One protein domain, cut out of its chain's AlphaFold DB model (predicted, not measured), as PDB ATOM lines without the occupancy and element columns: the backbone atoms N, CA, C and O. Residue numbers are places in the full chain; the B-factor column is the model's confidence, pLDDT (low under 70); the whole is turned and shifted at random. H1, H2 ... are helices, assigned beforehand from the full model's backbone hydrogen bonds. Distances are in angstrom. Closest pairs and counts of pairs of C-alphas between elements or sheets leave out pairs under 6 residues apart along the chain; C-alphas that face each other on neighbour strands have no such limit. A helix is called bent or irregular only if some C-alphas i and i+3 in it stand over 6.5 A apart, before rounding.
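What this domain is: This is residues 32 to 195 of the 703 residues of an uncharacterized protein of Candidatus Woesearchaeota archaeon (UniProt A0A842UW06). Five long helices are stacked in a row, in the order H3, H2, H4, H5, H7, most of them crossed on the next, with H4 in the middle and a thin join between H2 and H4. H2 and H3 make a hairpin at one end of the row; at the other, short H6 makes the corner between H5 and H7, and short H1 lies near the beginning of H2 and the end of H5. The printed part has 164 residues and seven named helices, H1 to H7 in chain order, with no named strand: it is all helix. It is only just loose, close to compact, with a radius of gyration of the C-alphas of 18.6 A and spans of 44 by 43 by 33 A.

How they stand to each other: H1, residues 42 to 48, and H2, residues 50 to 70, are close but not clearly touching, with the C-alphas of Tyr 46 and Phe 53 closest at 7.0 A. H2 and H3, residues 76 to 101, touch as a helical hairpin, opposite ways at a steep tilt of 38 degrees, closest at the C-alphas of Val 63 and Gly 87, 4.0 A. H3 and H4, residues 105 to 130, are apart. H2, with residues 54 to 61 alone, only just touches H4, with 3 pairs of C-alphas within 8 A; the closest are those of Asp 54 and Leu 105, 6.7 A. H4, with residues 117 to 129 alone, touches H5, residues 136 to 154, in a helical hairpin at a shallow tilt of 34 degrees, only just short of steep; the closest C-alphas are those of Tyr 125 and Thr 143, 5.6 A. H7, residues 167 to 192, touches H5 with residues 177 to 188 alone, opposite ways at a steep tilt of 50 degrees, closest at the C-alphas of Ala 141 and Ala 180, 4.5 A. H6, residues 156 to 164, touches H7 at the latter's residues 169 to 170 alone, with the C-alphas of Leu 162 and Asn 170 closest at 5.6 A. In H1, H2, H3, H5, H6 and H7 every O i to N i+4 pair is within hydrogen-bond range; in H4, 17 of 22 are.

Where its parts are: H1 begins at C-alpha 42, (-36.539, -23.479, 2.105). H2 measures 29.0 A from first to last C-alpha, H3 37.8 A, H4 27.6 A, H5 26.2 A and H7 36.6 A. H4 is irregular, with C-alphas 107 and 110 8.9 A apart, and has a kink of 100 degrees near residue 112. H7 ends at C-alpha 192, (-43.702, -28.382, 34.334).

The domain as a whole: The two C-alphas farthest apart, those of Asn 100 and Ala 195, are 56.3 A apart. The printed part has no cut, and the six links between the helices are tight. Mean pLDDT of the printed part is 88.8; residues 33 to 37, 39 to 40, 42 and 194 to 195 are under 70.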
ATOM      1  N   ASP A  32     -37.576 -13.307   8.609       73.12
ATOM      2  CA  ASP A  32     -36.476 -12.503   9.163       73.12
ATOM      3  C   ASP A  32     -35.300 -13.383   9.623       73.12
ATOM      4  O   ASP A  32     -34.136 -13.101   9.330       73.12
ATOM      5  N   THR A  33     -35.582 -14.491  10.318       68.44
ATOM      6  CA  THR A  33     -34.540 -15.409  10.823       68.44
ATOM      7  C   THR A  33     -33.859 -16.158   9.675       68.44
ATOM      8  O   THR A  33     -32.642 -16.348   9.682       68.44
ATOM      9  N   PHE A  34     -34.633 -16.556   8.665       65.50
ATOM     10  CA  PHE A  34     -34.152 -17.144   7.419       65.50
ATOM     11  C   PHE A  34     -33.821 -16.089   6.354       65.50
ATOM     12  O   PHE A  34     -33.150 -16.398   5.373       65.50
ATOM     13  N   GLY A  35     -34.182 -14.826   6.572       63.53
ATOM     14  CA  GLY A  35     -33.830 -13.685   5.725       63.53
ATOM     15  C   GLY A  35     -32.331 -13.418   5.713       63.53
ATOM     16  O   GLY A  35     -31.783 -12.998   4.695       63.53
ATOM     17  N   ALA A  36     -31.632 -13.808   6.784       67.38
ATOM     18  CA  ALA A  36     -30.173 -13.901   6.812       67.38
ATOM     19  C   ALA A  36     -29.602 -14.879   5.759       67.38
ATOM     20  O   ALA A  36     -28.454 -14.732   5.345       67.38
ATOM     21  N   PHE A  37     -30.405 -15.838   5.279       65.25
ATOM     22  CA  PHE A  37     -30.094 -16.735   4.158       65.25
ATOM     23  C   PHE A  37     -30.632 -16.211   2.808       65.25
ATOM     24  O   PHE A  37     -30.652 -16.938   1.815       65.25
ATOM     25  N   GLY A  38     -31.020 -14.933   2.746       72.75
ATOM     26  CA  GLY A  38     -31.336 -14.212   1.513       72.75
ATOM     27  C   GLY A  38     -32.778 -14.338   1.027       72.75
ATOM     28  O   GLY A  38     -33.002 -14.176  -0.170       72.75
ATOM     29  N   GLY A  39     -33.734 -14.661   1.907       64.75
ATOM     30  CA  GLY A  39     -35.151 -14.801   1.532       64.75
ATOM     31  C   GLY A  39     -35.413 -15.937   0.538       64.75
ATOM     32  O   GLY A  39     -36.429 -15.936  -0.150       64.75
ATOM     33  N   ARG A  40     -34.476 -16.886   0.419       68.31
ATOM     34  CA  ARG A  40     -34.650 -18.065  -0.432       68.31
ATOM     35  C   ARG A  40     -35.683 -18.982   0.198       68.31
ATOM     36  O   ARG A  40     -35.640 -19.229   1.406       68.31
ATOM     37  N   GLU A  41     -36.581 -19.510  -0.627       72.88
ATOM     38  CA  GLU A  41     -37.519 -20.532  -0.184       72.88
ATOM     39  C   GLU A  41     -36.726 -21.715   0.396       72.88
ATOM     40  O   GLU A  41     -35.667 -22.090  -0.111       72.88
ATOM     41  N   ILE A  42     -37.217 -22.330   1.474       68.38
ATOM     42  CA  ILE A  42     -36.539 -23.479   2.105       68.38
ATOM     43  C   ILE A  42     -36.315 -24.618   1.096       68.38
ATOM     44  O   ILE A  42     -35.345 -25.369   1.205       68.38
ATOM     45  N   ALA A  43     -37.196 -24.728   0.097       71.81
ATOM     46  CA  ALA A  43     -37.038 -25.645  -1.020       71.81
ATOM     47  C   ALA A  43     -35.743 -25.377  -1.805       71.81
ATOM     48  O   ALA A  43     -34.988 -26.314  -2.050       71.81
ATOM     49  N   ASP A  44     -35.444 -24.116  -2.116       79.75
ATOM     50  CA  ASP A  44     -34.214 -23.722  -2.808       79.75
ATOM     51  C   ASP A  44     -32.983 -23.962  -1.934       79.75
ATOM     52  O   ASP A  44     -31.977 -24.478  -2.412       79.75
ATOM     53  N   LEU A  45     -33.077 -23.685  -0.628       79.25
ATOM     54  CA  LEU A  45     -31.993 -23.987   0.310       79.25
ATOM     55  C   LEU A  45     -31.707 -25.496   0.375       79.25
ATOM     56  O   LEU A  45     -30.548 -25.908   0.424       79.25
ATOM     57  N   TYR A  46     -32.747 -26.332   0.363       82.38
ATOM     58  CA  TYR A  46     -32.567 -27.778   0.278       82.38
ATOM     59  C   TYR A  46     -31.952 -28.176  -1.062       82.38
ATOM     60  O   TYR A  46     -31.048 -28.995  -1.065       82.38
ATOM     61  N   LEU A  47     -32.371 -27.597  -2.190       84.19
ATOM     62  CA  LEU A  47     -31.775 -27.904  -3.495       84.19
ATOM     63  C   LEU A  47     -30.290 -27.510  -3.559       84.19
ATOM     64  O   LEU A  47     -29.476 -28.297  -4.045       84.19
ATOM     65  N   ASP A  48     -29.927 -26.356  -3.001       88.94
ATOM     66  CA  ASP A  48     -28.548 -25.862  -2.947       88.94
ATOM     67  C   ASP A  48     -27.652 -26.727  -2.041       88.94
ATOM     68  O   ASP A  48     -26.472 -26.928  -2.335       88.94
ATOM     69  N   TYR A  49     -28.209 -27.276  -0.956       88.50
ATOM     70  CA  TYR A  49     -27.462 -28.011   0.073       88.50
ATOM     71  C   TYR A  49     -27.978 -29.441   0.313       88.50
ATOM     72  O   TYR A  49     -27.825 -29.976   1.415       88.50
ATOM     73  N   HIS A  50     -28.561 -30.084  -0.702       89.50
ATOM     74  CA  HIS A  50     -29.244 -31.381  -0.558       89.50
ATOM     75  C   HIS A  50     -28.323 -32.451   0.031       89.50
ATOM     76  O   HIS A  50     -28.716 -33.104   0.989       89.50
ATOM     77  N   MET A  51     -27.064 -32.524  -0.415       91.94
ATOM     78  CA  MET A  51     -26.061 -33.455   0.126       91.94
ATOM     79  C   MET A  51     -25.869 -33.327   1.647       91.94
ATOM     80  O   MET A  51     -25.660 -34.321   2.341       91.94
ATOM     81  N   PHE A  52     -25.920 -32.109   2.196       89.75
ATOM     82  CA  PHE A  52     -25.755 -31.893   3.636       89.75
ATOM     83  C   PHE A  52     -26.995 -32.343   4.413       89.75
ATOM     84  O   PHE A  52     -26.879 -33.033   5.430       89.75
ATOM     85  N   PHE A  53     -28.185 -31.980   3.929       86.25
ATOM     86  CA  PHE A  53     -29.442 -32.397   4.547       86.25
ATOM     87  C   PHE A  53     -29.640 -33.913   4.461       86.25
ATOM     88  O   PHE A  53     -29.988 -34.540   5.464       86.25
ATOM     89  N   ASP A  54     -29.349 -34.510   3.309       90.62
ATOM     90  CA  ASP A  54     -29.443 -35.947   3.083       90.62
ATOM     91  C   ASP A  54     -28.437 -36.700   3.963       90.62
ATOM     92  O   ASP A  54     -28.824 -37.674   4.608       90.62
ATOM     93  N   LEU A  55     -27.205 -36.198   4.146       93.88
ATOM     94  CA  LEU A  55     -26.254 -36.762   5.113       93.88
ATOM     95  C   LEU A  55     -26.824 -36.793   6.539       93.88
ATOM     96  O   LEU A  55     -26.732 -37.824   7.207       93.88
ATOM     97  N   ILE A  56     -27.421 -35.696   7.019       86.31
ATOM     98  CA  ILE A  56     -28.029 -35.655   8.359       86.31
ATOM     99  C   ILE A  56     -29.151 -36.692   8.464       86.31
ATOM    100  O   ILE A  56     -29.214 -37.438   9.446       86.31
ATOM    101  N   ILE A  57     -30.010 -36.773   7.447       87.62
ATOM    102  CA  ILE A  57     -31.108 -37.744   7.398       87.62
ATOM    103  C   ILE A  57     -30.554 -39.173   7.418       87.62
ATOM    104  O   ILE A  57     -31.015 -39.992   8.218       87.62
ATOM    105  N   TYR A  58     -29.539 -39.476   6.608       93.06
ATOM    106  CA  TYR A  58     -28.897 -40.786   6.591       93.06
ATOM    107  C   TYR A  58     -28.242 -41.118   7.930       93.06
ATOM    108  O   TYR A  58     -28.323 -42.265   8.364       93.06
ATOM    109  N   VAL A  59     -27.592 -40.164   8.603       92.25
ATOM    110  CA  VAL A  59     -26.997 -40.378   9.938       92.25
ATOM    111  C   VAL A  59     -28.075 -40.735  10.946       92.25
ATOM    112  O   VAL A  59     -27.960 -41.754  11.627       92.25
ATOM    113  N   LEU A  60     -29.158 -39.963  11.006       86.44
ATOM    114  CA  LEU A  60     -30.264 -40.245  11.917       86.44
ATOM    115  C   LEU A  60     -30.902 -41.613  11.638       86.44
ATOM    116  O   LEU A  60     -31.154 -42.377  12.574       86.44
ATOM    117  N   LEU A  61     -31.114 -41.943  10.361       88.44
ATOM    118  CA  LEU A  61     -31.719 -43.203   9.941       88.44
ATOM    119  C   LEU A  61     -30.817 -44.394  10.270       88.44
ATOM    120  O   LEU A  61     -31.252 -45.309  10.969       88.44
ATOM    121  N   PHE A  62     -29.569 -44.399   9.801       94.12
ATOM    122  CA  PHE A  62     -28.691 -45.557   9.959       94.12
ATOM    123  C   PHE A  62     -28.178 -45.723  11.383       94.12
ATOM    124  O   PHE A  62     -28.038 -46.864  11.826       94.12
ATOM    125  N   VAL A  63     -27.960 -44.645  12.143       93.06
ATOM    126  CA  VAL A  63     -27.647 -44.761  13.577       93.06
ATOM    127  C   VAL A  63     -28.858 -45.296  14.338       93.06
ATOM    128  O   VAL A  63     -28.707 -46.224  15.133       93.06
ATOM    129  N   GLY A  64     -30.063 -44.782  14.067       84.75
ATOM    130  CA  GLY A  64     -31.294 -45.284  14.682       84.75
ATOM    131  C   GLY A  64     -31.544 -46.762  14.368       84.75
ATOM    132  O   GLY A  64     -31.801 -47.557  15.274       84.75
ATOM    133  N   LEU A  65     -31.392 -47.161  13.104       87.25
ATOM    134  CA  LEU A  65     -31.532 -48.551  12.668       87.25
ATOM    135  C   LEU A  65     -30.464 -49.451  13.298       87.25
ATOM    136  O   LEU A  65     -30.788 -50.514  13.827       87.25
ATOM    137  N   SER A  66     -29.204 -49.007  13.307       93.69
ATOM    138  CA  SER A  66     -28.101 -49.751  13.922       93.69
ATOM    139  C   SER A  66     -28.346 -49.958  15.413       93.69
ATOM    140  O   SER A  66     -28.116 -51.053  15.920       93.69
ATOM    141  N   GLN A  67     -28.875 -48.957  16.123       90.81
ATOM    142  CA  GLN A  67     -29.254 -49.113  17.527       90.81
ATOM    143  C   GLN A  67     -30.318 -50.187  17.716       90.81
ATOM    144  O   GLN A  67     -30.190 -50.990  18.629       90.81
ATOM    145  N   VAL A  68     -31.340 -50.251  16.864       83.19
ATOM    146  CA  VAL A  68     -32.384 -51.280  16.984       83.19
ATOM    147  C   VAL A  68     -31.832 -52.678  16.701       83.19
ATOM    148  O   VAL A  68     -32.135 -53.607  17.442       83.19
ATOM    149  N   VAL A  69     -31.008 -52.830  15.662       92.88
ATOM    150  CA  VAL A  69     -30.506 -54.139  15.208       92.88
ATOM    151  C   VAL A  69     -29.401 -54.688  16.113       92.88
ATOM    152  O   VAL A  69     -29.348 -55.888  16.378       92.88
ATOM    153  N   PHE A  70     -28.500 -53.827  16.586       95.56
ATOM    154  CA  PHE A  70     -27.256 -54.249  17.231       95.56
ATOM    155  C   PHE A  70     -27.223 -54.042  18.745       95.56
ATOM    156  O   PHE A  70     -26.323 -54.579  19.392       95.56
ATOM    157  N   LYS A  71     -28.199 -53.332  19.327       93.19
ATOM    158  CA  LYS A  71     -28.308 -53.101  20.780       93.19
ATOM    159  C   LYS A  71     -28.141 -54.376  21.602       93.19
ATOM    160  O   LYS A  71     -27.468 -54.345  22.627       93.19
ATOM    161  N   ASP A  72     -28.771 -55.469  21.176       94.25
ATOM    162  CA  ASP A  72     -28.803 -56.697  21.972       94.25
ATOM    163  C   ASP A  72     -27.477 -57.469  21.876       94.25
ATOM    164  O   ASP A  72     -27.094 -58.145  22.830       94.25
ATOM    165  N   LYS A  73     -26.747 -57.318  20.759       97.25
ATOM    166  CA  LYS A  73     -25.443 -57.962  20.525       97.25
ATOM    167  C   LYS A  73     -24.274 -57.190  21.128       97.25
ATOM    168  O   LYS A  73     -23.332 -57.799  21.621       97.25
ATOM    169  N   PHE A  74     -24.316 -55.861  21.080       95.81
ATOM    170  CA  PHE A  74     -23.218 -55.000  21.508       95.81
ATOM    171  C   PHE A  74     -23.648 -54.147  22.703       95.81
ATOM    172  O   PHE A  74     -24.059 -52.992  22.564       95.81
ATOM    173  N   GLN A  75     -23.542 -54.731  23.898       94.25
ATOM    174  CA  GLN A  75     -23.855 -54.060  25.160       94.25
ATOM    175  C   GLN A  75     -22.659 -53.239  25.682       94.25
ATOM    176  O   GLN A  75     -21.515 -53.406  25.261       94.25
ATOM    177  N   GLY A  76     -22.919 -52.316  26.613       93.56
ATOM    178  CA  GLY A  76     -21.885 -51.480  27.238       93.56
ATOM    179  C   GLY A  76     -21.498 -50.217  26.450       93.56
ATOM    180  O   GLY A  76     -22.038 -49.916  25.385       93.56
ATOM    181  N   ARG A  77     -20.569 -49.423  27.010       89.69
ATOM    182  CA  ARG A  77     -20.114 -48.149  26.407       89.69
ATOM    183  C   ARG A  77     -19.397 -48.366  25.069       89.69
ATOM    184  O   ARG A  77     -19.682 -47.642  24.121       89.69
ATOM    185  N   GLY A  78     -18.535 -49.383  24.987       94.25
ATOM    186  CA  GLY A  78     -17.845 -49.753  23.745       94.25
ATOM    187  C   GLY A  78     -18.816 -50.207  22.654       94.25
ATOM    188  O   GLY A  78     -18.731 -49.737  21.523       94.25
ATOM    189  N   GLY A  79     -19.818 -51.021  23.010       94.06
ATOM    190  CA  GLY A  79     -20.852 -51.459  22.072       94.06
ATOM    191  C   GLY A  79     -21.634 -50.298  21.454       94.06
ATOM    192  O   GLY A  79     -21.831 -50.261  20.243       94.06
ATOM    193  N   LYS A  80     -21.988 -49.278  22.249       92.25
ATOM    194  CA  LYS A  80     -22.639 -48.061  21.730       92.25
ATOM    195  C   LYS A  80     -21.782 -47.314  20.707       92.25
ATOM    196  O   LYS A  80     -22.326 -46.840  19.715       92.25
ATOM    197  N   ALA A  81     -20.471 -47.214  20.930       95.50
ATOM    198  CA  ALA A  81     -19.568 -46.565  19.981       95.50
ATOM    199  C   ALA A  81     -19.515 -47.324  18.646       95.50
ATOM    200  O   ALA A  81     -19.603 -46.697  17.594       95.50
ATOM    201  N   VAL A  82     -19.472 -48.662  18.684       97.19
ATOM    202  CA  VAL A  82     -19.527 -49.507  17.477       97.19
ATOM    203  C   VAL A  82     -20.839 -49.296  16.723       97.19
ATOM    204  O   VAL A  82     -20.825 -49.071  15.518       97.19
ATOM    205  N   ILE A  83     -21.971 -49.295  17.429       97.00
ATOM    206  CA  ILE A  83     -23.296 -49.068  16.837       97.00
ATOM    207  C   ILE A  83     -23.373 -47.707  16.129       97.00
ATOM    208  O   ILE A  83     -23.886 -47.617  15.013       97.00
ATOM    209  N   ILE A  84     -22.860 -46.650  16.765       94.56
ATOM    210  CA  ILE A  84     -22.818 -45.306  16.175       94.56
ATOM    211  C   ILE A  84     -21.874 -45.289  14.969       94.56
ATOM    212  O   ILE A  84     -22.247 -44.763  13.923       94.56
ATOM    213  N   GLY A  85     -20.692 -45.900  15.086       96.94
ATOM    214  CA  GLY A  85     -19.706 -45.983  14.008       96.94
ATOM    215  C   GLY A  85     -20.244 -46.687  12.763       96.94
ATOM    216  O   GLY A  85     -20.094 -46.166  11.661       96.94
ATOM    217  N   VAL A  86     -20.943 -47.816  12.931       97.69
ATOM    218  CA  VAL A  86     -21.613 -48.531  11.829       97.69
ATOM    219  C   VAL A  86     -22.687 -47.656  11.186       97.69
ATOM    220  O   VAL A  86     -22.741 -47.561   9.962       97.69
ATOM    221  N   GLY A  87     -23.502 -46.975  11.999       96.44
ATOM    222  CA  GLY A  87     -24.518 -46.050  11.502       96.44
ATOM    223  C   GLY A  87     -23.914 -44.943  10.638       96.44
ATOM    224  O   GLY A  87     -24.324 -44.776   9.497       96.44
ATOM    225  N   VAL A  88     -22.889 -44.249  11.142       97.31
ATOM    226  CA  VAL A  88     -22.203 -43.163  10.421       97.31
ATOM    227  C   VAL A  88     -21.514 -43.665   9.148       97.31
ATOM    228  O   VAL A  88     -21.592 -43.003   8.114       97.31
ATOM    229  N   ALA A  89     -20.874 -44.838   9.186       98.00
ATOM    230  CA  ALA A  89     -20.229 -45.425   8.012       98.00
ATOM    231  C   ALA A  89     -21.237 -45.720   6.886       98.00
ATOM    232  O   ALA A  89     -20.968 -45.411   5.726       98.00
ATOM    233  N   LEU A  90     -22.416 -46.254   7.224       97.56
ATOM    234  CA  LEU A  90     -23.498 -46.476   6.257       97.56
ATOM    235  C   LEU A  90     -24.029 -45.159   5.678       97.56
ATOM    236  O   LEU A  90     -24.281 -45.076   4.477       97.56
ATOM    237  N   SER A  91     -24.147 -44.115   6.500       96.75
ATOM    238  CA  SER A  91     -24.583 -42.791   6.047       96.75
ATOM    239  C   SER A  91     -23.606 -42.153   5.070       96.75
ATOM    240  O   SER A  91     -24.029 -41.620   4.048       96.75
ATOM    241  N   LEU A  92     -22.302 -42.251   5.344       97.62
ATOM    242  CA  LEU A  92     -21.263 -41.801   4.417       97.62
ATOM    243  C   LEU A  92     -21.260 -42.630   3.129       97.62
ATOM    244  O   LEU A  92     -21.097 -42.071   2.049       97.62
ATOM    245  N   GLY A  93     -21.494 -43.942   3.225       97.38
ATOM    246  CA  GLY A  93     -21.666 -44.807   2.058       97.38
ATOM    247  C   GLY A  93     -22.827 -44.360   1.165       97.38
ATOM    248  O   GLY A  93     -22.662 -44.278  -0.051       97.38
ATOM    249  N   MET A  94     -23.970 -44.001   1.760       96.75
ATOM    250  CA  MET A  94     -25.107 -43.453   1.013       96.75
ATOM    251  C   MET A  94     -24.829 -42.066   0.438       96.75
ATOM    252  O   MET A  94     -25.214 -41.820  -0.698       96.75
ATOM    253  N   LEU A  95     -24.110 -41.195   1.150       96.38
ATOM    254  CA  LEU A  95     -23.698 -39.895   0.613       96.38
ATOM    255  C   LEU A  95     -22.764 -40.048  -0.603       96.38
ATOM    256  O   LEU A  95     -22.919 -39.359  -1.607       96.38
ATOM    257  N   LEU A  96     -21.803 -40.976  -0.548       97.12
ATOM    258  CA  LEU A  96     -20.929 -41.271  -1.689       97.12
ATOM    259  C   LEU A  96     -21.712 -41.877  -2.861       97.12
ATOM    260  O   LEU A  96     -21.422 -41.585  -4.022       97.12
ATOM    261  N   PHE A  97     -22.710 -42.712  -2.572       96.88
ATOM    262  CA  PHE A  97     -23.630 -43.225  -3.584       96.88
ATOM    263  C   PHE A  97     -24.443 -42.094  -4.234       96.88
ATOM    264  O   PHE A  97     -24.561 -42.065  -5.461       96.88
ATOM    265  N   GLU A  98     -24.938 -41.146  -3.435       95.19
ATOM    266  CA  GLU A  98     -25.651 -39.941  -3.875       95.19
ATOM    267  C   GLU A  98     -24.802 -39.137  -4.864       95.19
ATOM    268  O   GLU A  98     -25.208 -38.896  -6.001       95.19
ATOM    269  N   TYR A  99     -23.565 -38.837  -4.462       95.62
ATOM    270  CA  TYR A  99     -22.598 -38.088  -5.257       95.62
ATOM    271  C   TYR A  99     -22.288 -38.763  -6.601       95.62
ATOM    272  O   TYR A  99     -22.274 -38.109  -7.642       95.62
ATOM    273  N   ASN A 100     -22.077 -40.082  -6.601       97.19
ATOM    274  CA  ASN A 100     -21.680 -40.817  -7.806       97.19
ATOM    275  C   ASN A 100     -22.837 -41.069  -8.782       97.19
ATOM    276  O   ASN A 100     -22.621 -41.139  -9.990       97.19
ATOM    277  N   THR A 101     -24.057 -41.255  -8.279       96.81
ATOM    278  CA  THR A 101     -25.226 -41.585  -9.115       96.81
ATOM    279  C   THR A 101     -26.089 -40.370  -9.445       96.81
ATOM    280  O   THR A 101     -26.955 -40.437 -10.324       96.81
ATOM    281  N   GLY A 102     -25.895 -39.264  -8.725       93.62
ATOM    282  CA  GLY A 102     -26.791 -38.113  -8.728       93.62
ATOM    283  C   GLY A 102     -28.185 -38.431  -8.178       93.62
ATOM    284  O   GLY A 102     -29.116 -37.656  -8.398       93.62
ATOM    285  N   TRP A 103     -28.384 -39.590  -7.542       91.75
ATOM    286  CA  TRP A 103     -29.622 -39.926  -6.841       91.75
ATOM    287  C   TRP A 103     -29.636 -39.202  -5.506       91.75
ATOM    288  O   TRP A 103     -28.700 -39.424  -4.776       91.75
ATOM    289  N   TYR A 104     -30.664 -38.427  -5.168       90.19
ATOM    290  CA  TYR A 104     -30.840 -37.781  -3.853       90.19
ATOM    291  C   TYR A 104     -32.276 -37.994  -3.362       90.19
ATOM    292  O   TYR A 104     -33.161 -38.309  -4.173       90.19
ATOM    293  N   LEU A 105     -32.548 -37.822  -2.062       86.25
ATOM    294  CA  LEU A 105     -33.864 -38.135  -1.485       86.25
ATOM    295  C   LEU A 105     -34.996 -37.337  -2.143       86.25
ATOM    296  O   LEU A 105     -36.093 -37.861  -2.337       86.25
ATOM    297  N   GLY A 106     -34.726 -36.099  -2.556       84.06
ATOM    298  CA  GLY A 106     -35.677 -35.268  -3.299       84.06
ATOM    299  C   GLY A 106     -36.169 -35.883  -4.621       84.06
ATOM    300  O   GLY A 106     -37.285 -35.588  -5.050       84.06
ATOM    301  N   ARG A 107     -35.423 -36.812  -5.246       89.06
ATOM    302  CA  ARG A 107     -35.891 -37.538  -6.448       89.06
ATOM    303  C   ARG A 107     -36.980 -38.570  -6.162       89.06
ATOM    304  O   ARG A 107     -37.625 -39.028  -7.105       89.06
ATOM    305  N   LEU A 108     -37.243 -38.922  -4.902       87.12
ATOM    306  CA  LEU A 108     -38.380 -39.781  -4.544       87.12
ATOM    307  C   LEU A 108     -39.742 -39.083  -4.726       87.12
ATOM    308  O   LEU A 108     -40.773 -39.705  -4.463       87.12
ATOM    309  N   HIS A 109     -39.773 -37.836  -5.214       84.69
ATOM    310  CA  HIS A 109     -40.993 -37.071  -5.480       84.69
ATOM    311  C   HIS A 109     -41.953 -37.151  -4.273       84.69
ATOM    312  O   HIS A 109     -41.550 -37.008  -3.118       84.69
ATOM    313  N   TRP A 110     -43.229 -37.440  -4.530       82.94
ATOM    314  CA  TRP A 110     -44.284 -37.531  -3.529       82.94
ATOM    315  C   TRP A 110     -44.086 -38.661  -2.502       82.94
ATOM    316  O   TRP A 110     -44.700 -38.599  -1.444       82.94
ATOM    317  N   LEU A 111     -43.243 -39.671  -2.772       83.88
ATOM    318  CA  LEU A 111     -42.939 -40.756  -1.823       83.88
ATOM    319  C   LEU A 111     -41.859 -40.373  -0.810       83.88
ATOM    320  O   LEU A 111     -41.865 -40.877   0.316       83.88
ATOM    321  N   GLY A 112     -40.945 -39.478  -1.191       84.31
ATOM    322  CA  GLY A 112     -39.866 -39.030  -0.309       84.31
ATOM    323  C   GLY A 112     -40.419 -38.287   0.900       84.31
ATOM    324  O   GLY A 112     -39.968 -38.487   2.026       84.31
ATOM    325  N   LEU A 113     -41.474 -37.502   0.683       83.06
ATOM    326  CA  LEU A 113     -42.055 -36.659   1.713       83.06
ATOM    327  C   LEU A 113     -42.663 -37.477   2.876       83.06
ATOM    328  O   LEU A 113     -42.182 -37.329   3.998       83.06
ATOM    329  N   PRO A 114     -43.605 -38.421   2.675       86.00
ATOM    330  CA  PRO A 114     -44.101 -39.285   3.750       86.00
ATOM    331  C   PRO A 114     -42.995 -40.038   4.492       86.00
ATOM    332  O   PRO A 114     -43.088 -40.211   5.708       86.00
ATOM    333  N   LEU A 115     -41.945 -40.471   3.787       85.31
ATOM    334  CA  LEU A 115     -40.822 -41.187   4.387       85.31
ATOM    335  C   LEU A 115     -40.031 -40.278   5.336       85.31
ATOM    336  O   LEU A 115     -39.832 -40.641   6.496       85.31
ATOM    337  N   ILE A 116     -39.653 -39.080   4.880       84.31
ATOM    338  CA  ILE A 116     -38.955 -38.072   5.693       84.31
ATOM    339  C   ILE A 116     -39.808 -37.686   6.904       84.31
ATOM    340  O   ILE A 116     -39.316 -37.703   8.030       84.31
ATOM    341  N   PHE A 117     -41.099 -37.405   6.702       88.88
ATOM    342  CA  PHE A 117     -42.021 -37.063   7.789       88.88
ATOM    343  C   PHE A 117     -42.150 -38.194   8.815       88.88
ATOM    344  O   PHE A 117     -42.191 -37.943  10.020       88.88
ATOM    345  N   THR A 118     -42.176 -39.445   8.357       89.19
ATOM    346  CA  THR A 118     -42.241 -40.616   9.238       89.19
ATOM    347  C   THR A 118     -40.968 -40.759  10.064       89.19
ATOM    348  O   THR A 118     -41.041 -40.918  11.281       89.19
ATOM    349  N   LEU A 119     -39.802 -40.657   9.426       85.62
ATOM    350  CA  LEU A 119     -38.503 -40.752  10.093       85.62
ATOM    351  C   LEU A 119     -38.308 -39.624  11.107       85.62
ATOM    352  O   LEU A 119     -37.957 -39.888  12.258       85.62
ATOM    353  N   LEU A 120     -38.605 -38.385  10.708       84.75
ATOM    354  CA  LEU A 120     -38.544 -37.219  11.581       84.75
ATOM    355  C   LEU A 120     -39.525 -37.352  12.752       84.75
ATOM    356  O   LEU A 120     -39.168 -37.057  13.890       84.75
ATOM    357  N   GLY A 121     -40.731 -37.869  12.503       91.25
ATOM    358  CA  GLY A 121     -41.716 -38.155  13.541       91.25
ATOM    359  C   GLY A 121     -41.224 -39.197  14.550       91.25
ATOM    360  O   GLY A 121     -41.310 -38.969  15.755       91.25
ATOM    361  N   ILE A 122     -40.660 -40.319  14.089       89.44
ATOM    362  CA  ILE A 122     -40.077 -41.346  14.972       89.44
ATOM    363  C   ILE A 122     -38.913 -40.760  15.781       89.44
ATOM    364  O   ILE A 122     -38.814 -40.999  16.986       89.44
ATOM    365  N   PHE A 123     -38.053 -39.969  15.139       84.62
ATOM    366  CA  PHE A 123     -36.931 -39.308  15.794       84.62
ATOM    367  C   PHE A 123     -37.395 -38.339  16.888       84.62
ATOM    368  O   PHE A 123     -36.970 -38.472  18.035       84.62
ATOM    369  N   LEU A 124     -38.311 -37.417  16.575       85.94
ATOM    370  CA  LEU A 124     -38.870 -36.472  17.543       85.94
ATOM    371  C   LEU A 124     -39.579 -37.191  18.690       85.94
ATOM    372  O   LEU A 124     -39.400 -36.818  19.848       85.94
ATOM    373  N   TYR A 125     -40.321 -38.260  18.398       93.56
ATOM    374  CA  TYR A 125     -40.950 -39.084  19.426       93.56
ATOM    375  C   TYR A 125     -39.925 -39.676  20.395       93.56
ATOM    376  O   TYR A 125     -40.092 -39.577  21.615       93.56
ATOM    377  N   ASN A 126     -38.848 -40.261  19.868       85.81
ATOM    378  CA  ASN A 126     -37.768 -40.828  20.673       85.81
ATOM    379  C   ASN A 126     -37.007 -39.749  21.455       85.81
ATOM    380  O   ASN A 126     -36.646 -39.968  22.608       85.81
ATOM    381  N   LEU A 127     -36.817 -38.564  20.874       80.69
ATOM    382  CA  LEU A 127     -36.169 -37.437  21.539       80.69
ATOM    383  C   LEU A 127     -37.029 -36.893  22.687       80.69
ATOM    384  O   LEU A 127     -36.535 -36.706  23.795       80.69
ATOM    385  N   ILE A 128     -38.331 -36.710  22.472       87.38
ATOM    386  CA  ILE A 128     -39.253 -36.213  23.502       87.38
ATOM    387  C   ILE A 128     -39.453 -37.253  24.615       87.38
ATOM    388  O   ILE A 128     -39.497 -36.901  25.794       87.38
ATOM    389  N   THR A 129     -39.551 -38.540  24.277       90.00
ATOM    390  CA  THR A 129     -39.636 -39.596  25.301       90.00
ATOM    391  C   THR A 129     -38.326 -39.765  26.068       90.00
ATOM    392  O   THR A 129     -38.367 -39.916  27.286       90.00
ATOM    393  N   GLY A 130     -37.178 -39.734  25.387       80.81
ATOM    394  CA  GLY A 130     -35.873 -40.011  25.984       80.81
ATOM    395  C   GLY A 130     -35.259 -38.834  26.740       80.81
ATOM    396  O   GLY A 130     -34.719 -39.030  27.823       80.81
ATOM    397  N   VAL A 131     -35.341 -37.620  26.189       78.56
ATOM    398  CA  VAL A 131     -34.676 -36.427  26.743       78.56
ATOM    399  C   VAL A 131     -35.594 -35.665  27.693       78.56
ATOM    400  O   VAL A 131     -35.183 -35.307  28.790       78.56
ATOM    401  N   ILE A 132     -36.848 -35.428  27.291       83.00
ATOM    402  CA  ILE A 132     -37.811 -34.654  28.096       83.00
ATOM    403  C   ILE A 132     -38.490 -35.544  29.155       83.00
ATOM    404  O   ILE A 132     -39.053 -35.043  30.125       83.00
ATOM    405  N   GLY A 133     -38.447 -36.872  28.989       86.31
ATOM    406  CA  GLY A 133     -39.097 -37.812  29.908       86.31
ATOM    407  C   GLY A 133     -40.625 -37.752  29.844       86.31
ATOM    408  O   GLY A 133     -41.310 -38.133  30.795       86.31
ATOM    409  N   ALA A 134     -41.187 -37.256  28.736       90.44
ATOM    410  CA  ALA A 134     -42.630 -37.152  28.599       90.44
ATOM    411  C   ALA A 134     -43.280 -38.551  28.556       90.44
ATOM    412  O   ALA A 134     -42.760 -39.461  27.900       90.44
ATOM    413  N   PRO A 135     -44.454 -38.746  29.191       91.94
ATOM    414  CA  PRO A 135     -45.188 -40.002  29.089       91.94
ATOM    415  C   PRO A 135     -45.470 -40.333  27.619       91.94
ATOM    416  O   PRO A 135     -45.770 -39.441  26.828       91.94
ATOM    417  N   LYS A 136     -45.425 -41.621  27.244       94.19
ATOM    418  CA  LYS A 136     -45.533 -42.079  25.840       94.19
ATOM    419  C   LYS A 136     -46.708 -41.459  25.070       94.19
ATOM    420  O   LYS A 136     -46.575 -41.146  23.890       94.19
ATOM    421  N   THR A 137     -47.853 -41.272  25.730       94.12
ATOM    422  CA  THR A 137     -49.046 -40.634  25.150       94.12
ATOM    423  C   THR A 137     -48.866 -39.135  24.911       94.12
ATOM    424  O   THR A 137     -49.352 -38.621  23.907       94.12
ATOM    425  N   GLY A 138     -48.171 -38.445  25.814       94.19
ATOM    426  CA  GLY A 138     -47.819 -37.035  25.696       94.19
ATOM    427  C   GLY A 138     -46.756 -36.791  24.634       94.19
ATOM    428  O   GLY A 138     -46.931 -35.917  23.794       94.19
ATOM    429  N   ALA A 139     -45.713 -37.620  24.592       95.00
ATOM    430  CA  ALA A 139     -44.674 -37.529  23.572       95.00
ATOM    431  C   ALA A 139     -45.231 -37.708  22.153       95.00
ATOM    432  O   ALA A 139     -44.909 -36.919  21.270       95.00
ATOM    433  N   GLY A 140     -46.124 -38.685  21.942       95.44
ATOM    434  CA  GLY A 140     -46.796 -38.870  20.651       95.44
ATOM    435  C   GLY A 140     -47.663 -37.672  20.258       95.44
ATOM    436  O   GLY A 140     -47.668 -37.262  19.102       95.44
ATOM    437  N   ALA A 141     -48.346 -37.066  21.230       96.56
ATOM    438  CA  ALA A 141     -49.158 -35.877  21.012       96.56
ATOM    439  C   ALA A 141     -48.314 -34.638  20.655       96.56
ATOM    440  O   ALA A 141     -48.625 -33.955  19.685       96.56
ATOM    441  N   ILE A 142     -47.224 -34.385  21.389       92.56
ATOM    442  CA  ILE A 142     -46.284 -33.287  21.108       92.56
ATOM    443  C   ILE A 142     -45.637 -33.490  19.733       92.56
ATOM    444  O   ILE A 142     -45.621 -32.567  18.924       92.56
ATOM    445  N   THR A 143     -45.178 -34.709  19.444       95.94
ATOM    446  CA  THR A 143     -44.599 -35.070  18.141       95.94
ATOM    447  C   THR A 143     -45.580 -34.782  17.014       95.94
ATOM    448  O   THR A 143     -45.220 -34.102  16.063       95.94
ATOM    449  N   TYR A 144     -46.832 -35.241  17.124       96.44
ATOM    450  CA  TYR A 144     -47.843 -34.990  16.098       96.44
ATOM    451  C   TYR A 144     -48.093 -33.491  15.885       96.44
ATOM    452  O   TYR A 144     -48.177 -33.051  14.745       96.44
ATOM    453  N   VAL A 145     -48.184 -32.698  16.960       95.19
ATOM    454  CA  VAL A 145     -48.374 -31.238  16.872       95.19
ATOM    455  C   VAL A 145     -47.215 -30.582  16.125       95.19
ATOM    456  O   VAL A 145     -47.459 -29.823  15.190       95.19
ATOM    457  N   ILE A 146     -45.970 -30.907  16.492       90.19
ATOM    458  CA  ILE A 146     -44.770 -30.381  15.825       90.19
ATOM    459  C   ILE A 146     -44.760 -30.804  14.356       90.19
ATOM    460  O   ILE A 146     -44.631 -29.955  13.482       90.19
ATOM    461  N   MET A 147     -44.965 -32.093  14.076       94.62
ATOM    462  CA  MET A 147     -44.961 -32.630  12.716       94.62
ATOM    463  C   MET A 147     -46.065 -32.028  11.846       94.62
ATOM    464  O   MET A 147     -45.828 -31.766  10.675       94.62
ATOM    465  N   TYR A 148     -47.256 -31.785  12.395       94.00
ATOM    466  CA  TYR A 148     -48.363 -31.163  11.669       94.00
ATOM    467  C   TYR A 148     -48.062 -29.701  11.318       94.00
ATOM    468  O   TYR A 148     -48.271 -29.292  10.177       94.00
ATOM    469  N   LEU A 149     -47.548 -28.920  12.275       89.56
ATOM    470  CA  LEU A 149     -47.152 -27.529  12.030       89.56
ATOM    471  C   LEU A 149     -46.002 -27.457  11.024       89.56
ATOM    472  O   LEU A 149     -46.056 -26.666  10.087       89.56
ATOM    473  N   PHE A 150     -45.018 -28.341  11.174       85.75
ATOM    474  CA  PHE A 150     -43.898 -28.474  10.254       85.75
ATOM    475  C   PHE A 150     -44.363 -28.858   8.845       85.75
ATOM    476  O   PHE A 150     -43.956 -28.224   7.879       85.75
ATOM    477  N   ALA A 151     -45.276 -29.827   8.715       89.69
ATOM    478  CA  ALA A 151     -45.858 -30.220   7.430       89.69
ATOM    479  C   ALA A 151     -46.571 -29.056   6.751       89.69
ATOM    480  O   ALA A 151     -46.412 -28.840   5.552       89.69
ATOM    481  N   ARG A 152     -47.358 -28.306   7.525       88.44
ATOM    482  CA  ARG A 152     -48.134 -27.180   7.012       88.44
ATOM    483  C   ARG A 152     -47.252 -26.016   6.573       88.44
ATOM    484  O   ARG A 152     -47.611 -25.347   5.610       88.44
ATOM    485  N   ALA A 153     -46.132 -25.796   7.256       78.25
ATOM    486  CA  ALA A 153     -45.151 -24.778   6.896       78.25
ATOM    487  C   ALA A 153     -44.315 -25.188   5.674       78.25
ATOM    488  O   ALA A 153     -44.154 -24.400   4.752       78.25
ATOM    489  N   MET A 154     -43.815 -26.427   5.647       78.38
ATOM    490  CA  MET A 154     -42.907 -26.902   4.597       78.38
ATOM    491  C   MET A 154     -43.610 -27.236   3.281       78.38
ATOM    492  O   MET A 154     -42.997 -27.164   2.222       78.38
ATOM    493  N   VAL A 155     -44.876 -27.655   3.333       85.94
ATOM    494  CA  VAL A 155     -45.603 -28.144   2.153       85.94
ATOM    495  C   VAL A 155     -47.008 -27.539   2.098       85.94
ATOM    496  O   VAL A 155     -48.006 -28.266   2.149       85.94
ATOM    497  N   PRO A 156     -47.133 -26.203   1.987       83.00
ATOM    498  CA  PRO A 156     -48.436 -25.541   1.979       83.00
ATOM    499  C   PRO A 156     -49.328 -26.058   0.840       83.00
ATOM    500  O   PRO A 156     -50.517 -26.296   1.057       83.00
ATOM    501  N   GLY A 157     -48.746 -26.355  -0.329       86.75
ATOM    502  CA  GLY A 157     -49.462 -26.926  -1.474       86.75
ATOM    503  C   GLY A 157     -50.150 -28.264  -1.175       86.75
ATOM    504  O   GLY A 157     -51.268 -28.488  -1.634       86.75
ATOM    505  N   PHE A 158     -49.557 -29.119  -0.333       87.62
ATOM    506  CA  PHE A 158     -50.188 -30.376   0.087       87.62
ATOM    507  C   PHE A 158     -51.441 -30.126   0.932       87.62
ATOM    508  O   PHE A 158     -52.439 -30.826   0.777       87.62
ATOM    509  N   PHE A 159     -51.431 -29.103   1.790       89.19
ATOM    510  CA  PHE A 159     -52.603 -28.732   2.586       89.19
ATOM    511  C   PHE A 159     -53.683 -28.025   1.766       89.19
ATOM    512  O   PHE A 159     -54.864 -28.167   2.087       89.19
ATOM    513  N   THR A 160     -53.306 -27.300   0.712       92.88
ATOM    514  CA  THR A 160     -54.255 -26.766  -0.275       92.88
ATOM    515  C   THR A 160     -54.944 -27.907  -1.017       92.88
ATOM    516  O   THR A 160     -56.170 -27.972  -1.017       92.88
ATOM    517  N   LEU A 161     -54.179 -28.885  -1.513       92.44
ATOM    518  CA  LEU A 161     -54.715 -30.065  -2.200       92.44
ATOM    519  C   LEU A 161     -55.588 -30.922  -1.267       92.44
ATOM    520  O   LEU A 161     -56.703 -31.295  -1.620       92.44
ATOM    521  N   LEU A 162     -55.154 -31.147  -0.020       92.69
ATOM    522  CA  LEU A 162     -55.973 -31.795   1.014       92.69
ATOM    523  C   LEU A 162     -57.277 -31.042   1.288       92.69
ATOM    524  O   LEU A 162     -58.283 -31.668   1.609       92.69
ATOM    525  N   ARG A 163     -57.275 -29.708   1.225       94.75
ATOM    526  CA  ARG A 163     -58.474 -28.896   1.461       94.75
ATOM    527  C   ARG A 163     -59.439 -28.967   0.280       94.75
ATOM    528  O   ARG A 163     -60.638 -29.086   0.520       94.75
ATOM    529  N   GLU A 164     -58.922 -28.878  -0.940       96.62
ATOM    530  CA  GLU A 164     -59.711 -28.828  -2.175       96.62
ATOM    531  C   GLU A 164     -60.241 -30.207  -2.580       96.62
ATOM    532  O   GLU A 164     -61.436 -30.350  -2.831       96.62
ATOM    533  N   GLU A 165     -59.393 -31.237  -2.572       97.06
ATOM    534  CA  GLU A 165     -59.770 -32.581  -3.026       97.06
ATOM    535  C   GLU A 165     -60.279 -33.478  -1.892       97.06
ATOM    536  O   GLU A 165     -61.146 -34.328  -2.096       97.06
ATOM    537  N   MET A 166     -59.753 -33.308  -0.674       96.31
ATOM    538  CA  MET A 166     -59.977 -34.238   0.441       96.31
ATOM    539  C   MET A 166     -60.433 -33.533   1.721       96.31
ATOM    540  O   MET A 166     -59.945 -33.826   2.816       96.31
ATOM    541  N   GLY A 167     -61.403 -32.619   1.608       94.56
ATOM    542  CA  GLY A 167     -61.841 -31.766   2.719       94.56
ATOM    543  C   GLY A 167     -62.156 -32.519   4.026       94.56
ATOM    544  O   GLY A 167     -61.833 -32.030   5.110       94.56
ATOM    545  N   LEU A 168     -62.699 -33.742   3.943       95.00
ATOM    546  CA  LEU A 168     -62.936 -34.620   5.100       95.00
ATOM    547  C   LEU A 168     -61.641 -35.065   5.800       95.00
ATOM    548  O   LEU A 168     -61.580 -35.075   7.028       95.00
ATOM    549  N   LEU A 169     -60.606 -35.420   5.035       94.00
ATOM    550  CA  LEU A 169     -59.307 -35.820   5.577       94.00
ATOM    551  C   LEU A 169     -58.613 -34.625   6.238       94.00
ATOM    552  O   LEU A 169     -58.122 -34.753   7.358       94.00
ATOM    553  N   ASN A 170     -58.653 -33.450   5.599       93.75
ATOM    554  CA  ASN A 170     -58.149 -32.210   6.189       93.75
ATOM    555  C   ASN A 170     -58.873 -31.875   7.508       93.75
ATOM    556  O   ASN A 170     -58.228 -31.606   8.522       93.75
ATOM    557  N   ALA A 171     -60.208 -31.969   7.537       92.62
ATOM    558  CA  ALA A 171     -60.988 -31.784   8.761       92.62
ATOM    559  C   ALA A 171     -60.595 -32.798   9.853       92.62
ATOM    560  O   ALA A 171     -60.420 -32.421  11.013       92.62
ATOM    561  N   GLY A 172     -60.384 -34.066   9.486       94.44
ATOM    562  CA  GLY A 172     -59.899 -35.107  10.392       94.44
ATOM    563  C   GLY A 172     -58.520 -34.797  10.987       94.44
ATOM    564  O   GLY A 172     -58.339 -34.923  12.199       94.44
ATOM    565  N   LEU A 173     -57.570 -34.331  10.169       94.75
ATOM    566  CA  LEU A 173     -56.228 -33.934  10.617       94.75
ATOM    567  C   LEU A 173     -56.267 -32.731  11.567       94.75
ATOM    568  O   LEU A 173     -55.536 -32.724  12.561       94.75
ATOM    569  N   ILE A 174     -57.148 -31.758  11.313       92.88
ATOM    570  CA  ILE A 174     -57.374 -30.603  12.197       92.88
ATOM    571  C   ILE A 174     -57.970 -31.055  13.538       92.88
ATOM    572  O   ILE A 174     -57.500 -30.631  14.593       92.88
ATOM    573  N   ILE A 175     -58.964 -31.950  13.537       92.44
ATOM    574  CA  ILE A 175     -59.540 -32.496  14.779       92.44
ATOM    575  C   ILE A 175     -58.474 -33.267  15.569       92.44
ATOM    576  O   ILE A 175     -58.333 -33.068  16.779       92.44
ATOM    577  N   LEU A 176     -57.689 -34.113  14.893       95.44
ATOM    578  CA  LEU A 176     -56.589 -34.856  15.507       95.44
ATOM    579  C   LEU A 176     -55.537 -33.903  16.092       95.44
ATOM    580  O   LEU A 176     -55.055 -34.143  17.197       95.44
ATOM    581  N   PHE A 177     -55.248 -32.796  15.405       94.88
ATOM    582  CA  PHE A 177     -54.369 -31.732  15.890       94.88
ATOM    583  C   PHE A 177     -54.887 -31.092  17.170       94.88
ATOM    584  O   PHE A 177     -54.135 -31.016  18.134       94.88
ATOM    585  N   VAL A 178     -56.168 -30.725  17.246       92.50
ATOM    586  CA  VAL A 178     -56.753 -30.162  18.474       92.50
ATOM    587  C   VAL A 178     -56.680 -31.160  19.638       92.50
ATOM    588  O   VAL A 178     -56.295 -30.792  20.748       92.50
ATOM    589  N   ILE A 179     -56.985 -32.441  19.400       93.19
ATOM    590  CA  ILE A 179     -56.892 -33.487  20.434       93.19
ATOM    591  C   ILE A 179     -55.441 -33.678  20.895       93.19
ATOM    592  O   ILE A 179     -55.176 -33.761  22.099       93.19
ATOM    593  N   ALA A 180     -54.502 -33.766  19.951       95.88
ATOM    594  CA  ALA A 180     -53.080 -33.911  20.234       95.88
ATOM    595  C   ALA A 180     -52.555 -32.697  21.000       95.88
ATOM    596  O   ALA A 180     -51.872 -32.851  22.000       95.88
ATOM    597  N   LEU A 181     -52.959 -31.494  20.626       93.50
ATOM    598  CA  LEU A 181     -52.585 -30.260  21.296       93.50
ATOM    599  C   LEU A 181     -53.081 -30.204  22.747       93.50
ATOM    600  O   LEU A 181     -52.301 -29.905  23.648       93.50
ATOM    601  N   VAL A 182     -54.333 -30.591  23.018       92.56
ATOM    602  CA  VAL A 182     -54.841 -30.705  24.399       92.56
ATOM    603  C   VAL A 182     -54.027 -31.732  25.199       92.56
ATOM    604  O   VAL A 182     -53.660 -31.487  26.352       92.56
ATOM    605  N   LYS A 183     -53.685 -32.878  24.594       94.06
ATOM    606  CA  LYS A 183     -52.820 -33.891  25.226       94.06
ATOM    607  C   LYS A 183     -51.381 -33.411  25.439       94.06
ATOM    608  O   LYS A 183     -50.793 -33.716  26.470       94.06
ATOM    609  N   ALA A 184     -50.830 -32.652  24.502       92.31
ATOM    610  CA  ALA A 184     -49.499 -32.068  24.581       92.31
ATOM    611  C   ALA A 184     -49.427 -31.054  25.727       92.31
ATOM    612  O   ALA A 184     -48.557 -31.172  26.582       92.31
ATOM    613  N   VAL A 185     -50.397 -30.137  25.816       91.31
ATOM    614  CA  VAL A 185     -50.487 -29.144  26.898       91.31
ATOM    615  C   VAL A 185     -50.663 -29.824  28.252       91.31
ATOM    616  O   VAL A 185     -49.956 -29.494  29.197       91.31
ATOM    617  N   THR A 186     -51.563 -30.804  28.366       90.19
ATOM    618  CA  THR A 186     -51.751 -31.543  29.631       90.19
ATOM    619  C   THR A 186     -50.522 -32.361  30.027       90.19
ATOM    620  O   THR A 186     -50.213 -32.445  31.214       90.19
ATOM    621  N   SER A 187     -49.795 -32.925  29.058       89.81
ATOM    622  CA  SER A 187     -48.530 -33.619  29.307       89.81
ATOM    623  C   SER A 187     -47.427 -32.662  29.747       89.81
ATOM    624  O   SER A 187     -46.754 -32.940  30.732       89.81
ATOM    625  N   LEU A 188     -47.251 -31.536  29.055       87.25
ATOM    626  CA  LEU A 188     -46.285 -30.503  29.435       87.25
ATOM    627  C   LEU A 188     -46.620 -29.917  30.802       87.25
ATOM    628  O   LEU A 188     -45.723 -29.685  31.597       87.25
ATOM    629  N   TRP A 189     -47.904 -29.752  31.116       87.69
ATOM    630  CA  TRP A 189     -48.337 -29.284  32.425       87.69
ATOM    631  C   TRP A 189     -48.001 -30.279  33.539       87.69
ATOM    632  O   TRP A 189     -47.571 -29.857  34.605       87.69
ATOM    633  N   MET A 190     -48.120 -31.588  33.287       85.12
ATOM    634  CA  MET A 190     -47.666 -32.615  34.237       85.12
ATOM    635  C   MET A 190     -46.145 -32.619  34.440       85.12
ATOM    636  O   MET A 190     -45.692 -32.978  35.522       85.12
ATOM    637  N   ILE A 191     -45.370 -32.226  33.425       85.31
ATOM    638  CA  ILE A 191     -43.903 -32.146  33.503       85.31
ATOM    639  C   ILE A 191     -43.459 -30.849  34.194       85.31
ATOM    640  O   ILE A 191     -42.577 -30.880  35.041       85.31
ATOM    641  N   ALA A 192     -44.072 -29.713  33.846       83.12
ATOM    642  CA  ALA A 192     -43.702 -28.382  34.334       83.12
ATOM    643  C   ALA A 192     -44.232 -28.090  35.744       83.12
ATOM    644  O   ALA A 192     -43.595 -27.388  36.523       83.12
ATOM    645  N   TRP A 193     -45.399 -28.638  36.074       77.69
ATOM    646  CA  TRP A 193     -45.931 -28.678  37.426       77.69
ATOM    647  C   TRP A 193     -45.969 -30.143  37.849       77.69
ATOM    648  O   TRP A 193     -47.054 -30.741  37.866       77.69
ATOM    649  N   PRO A 194     -44.806 -30.745  38.188       67.94
ATOM    650  CA  PRO A 194     -44.833 -31.989  38.937       67.94
ATOM    651  C   PRO A 194     -45.694 -31.662  40.141       67.94
ATOM    652  O   PRO A 194     -45.419 -30.673  40.820       67.94
ATOM    653  N   ALA A 195     -46.832 -32.346  40.273       59.62
ATOM    654  CA  ALA A 195     -47.854 -31.967  41.227       59.62
ATOM    655  C   ALA A 195     -47.161 -31.707  42.563       59.62
ATOM    656  O   ALA A 195     -46.714 -32.651  43.209       59.62
TER     657      ALA A 195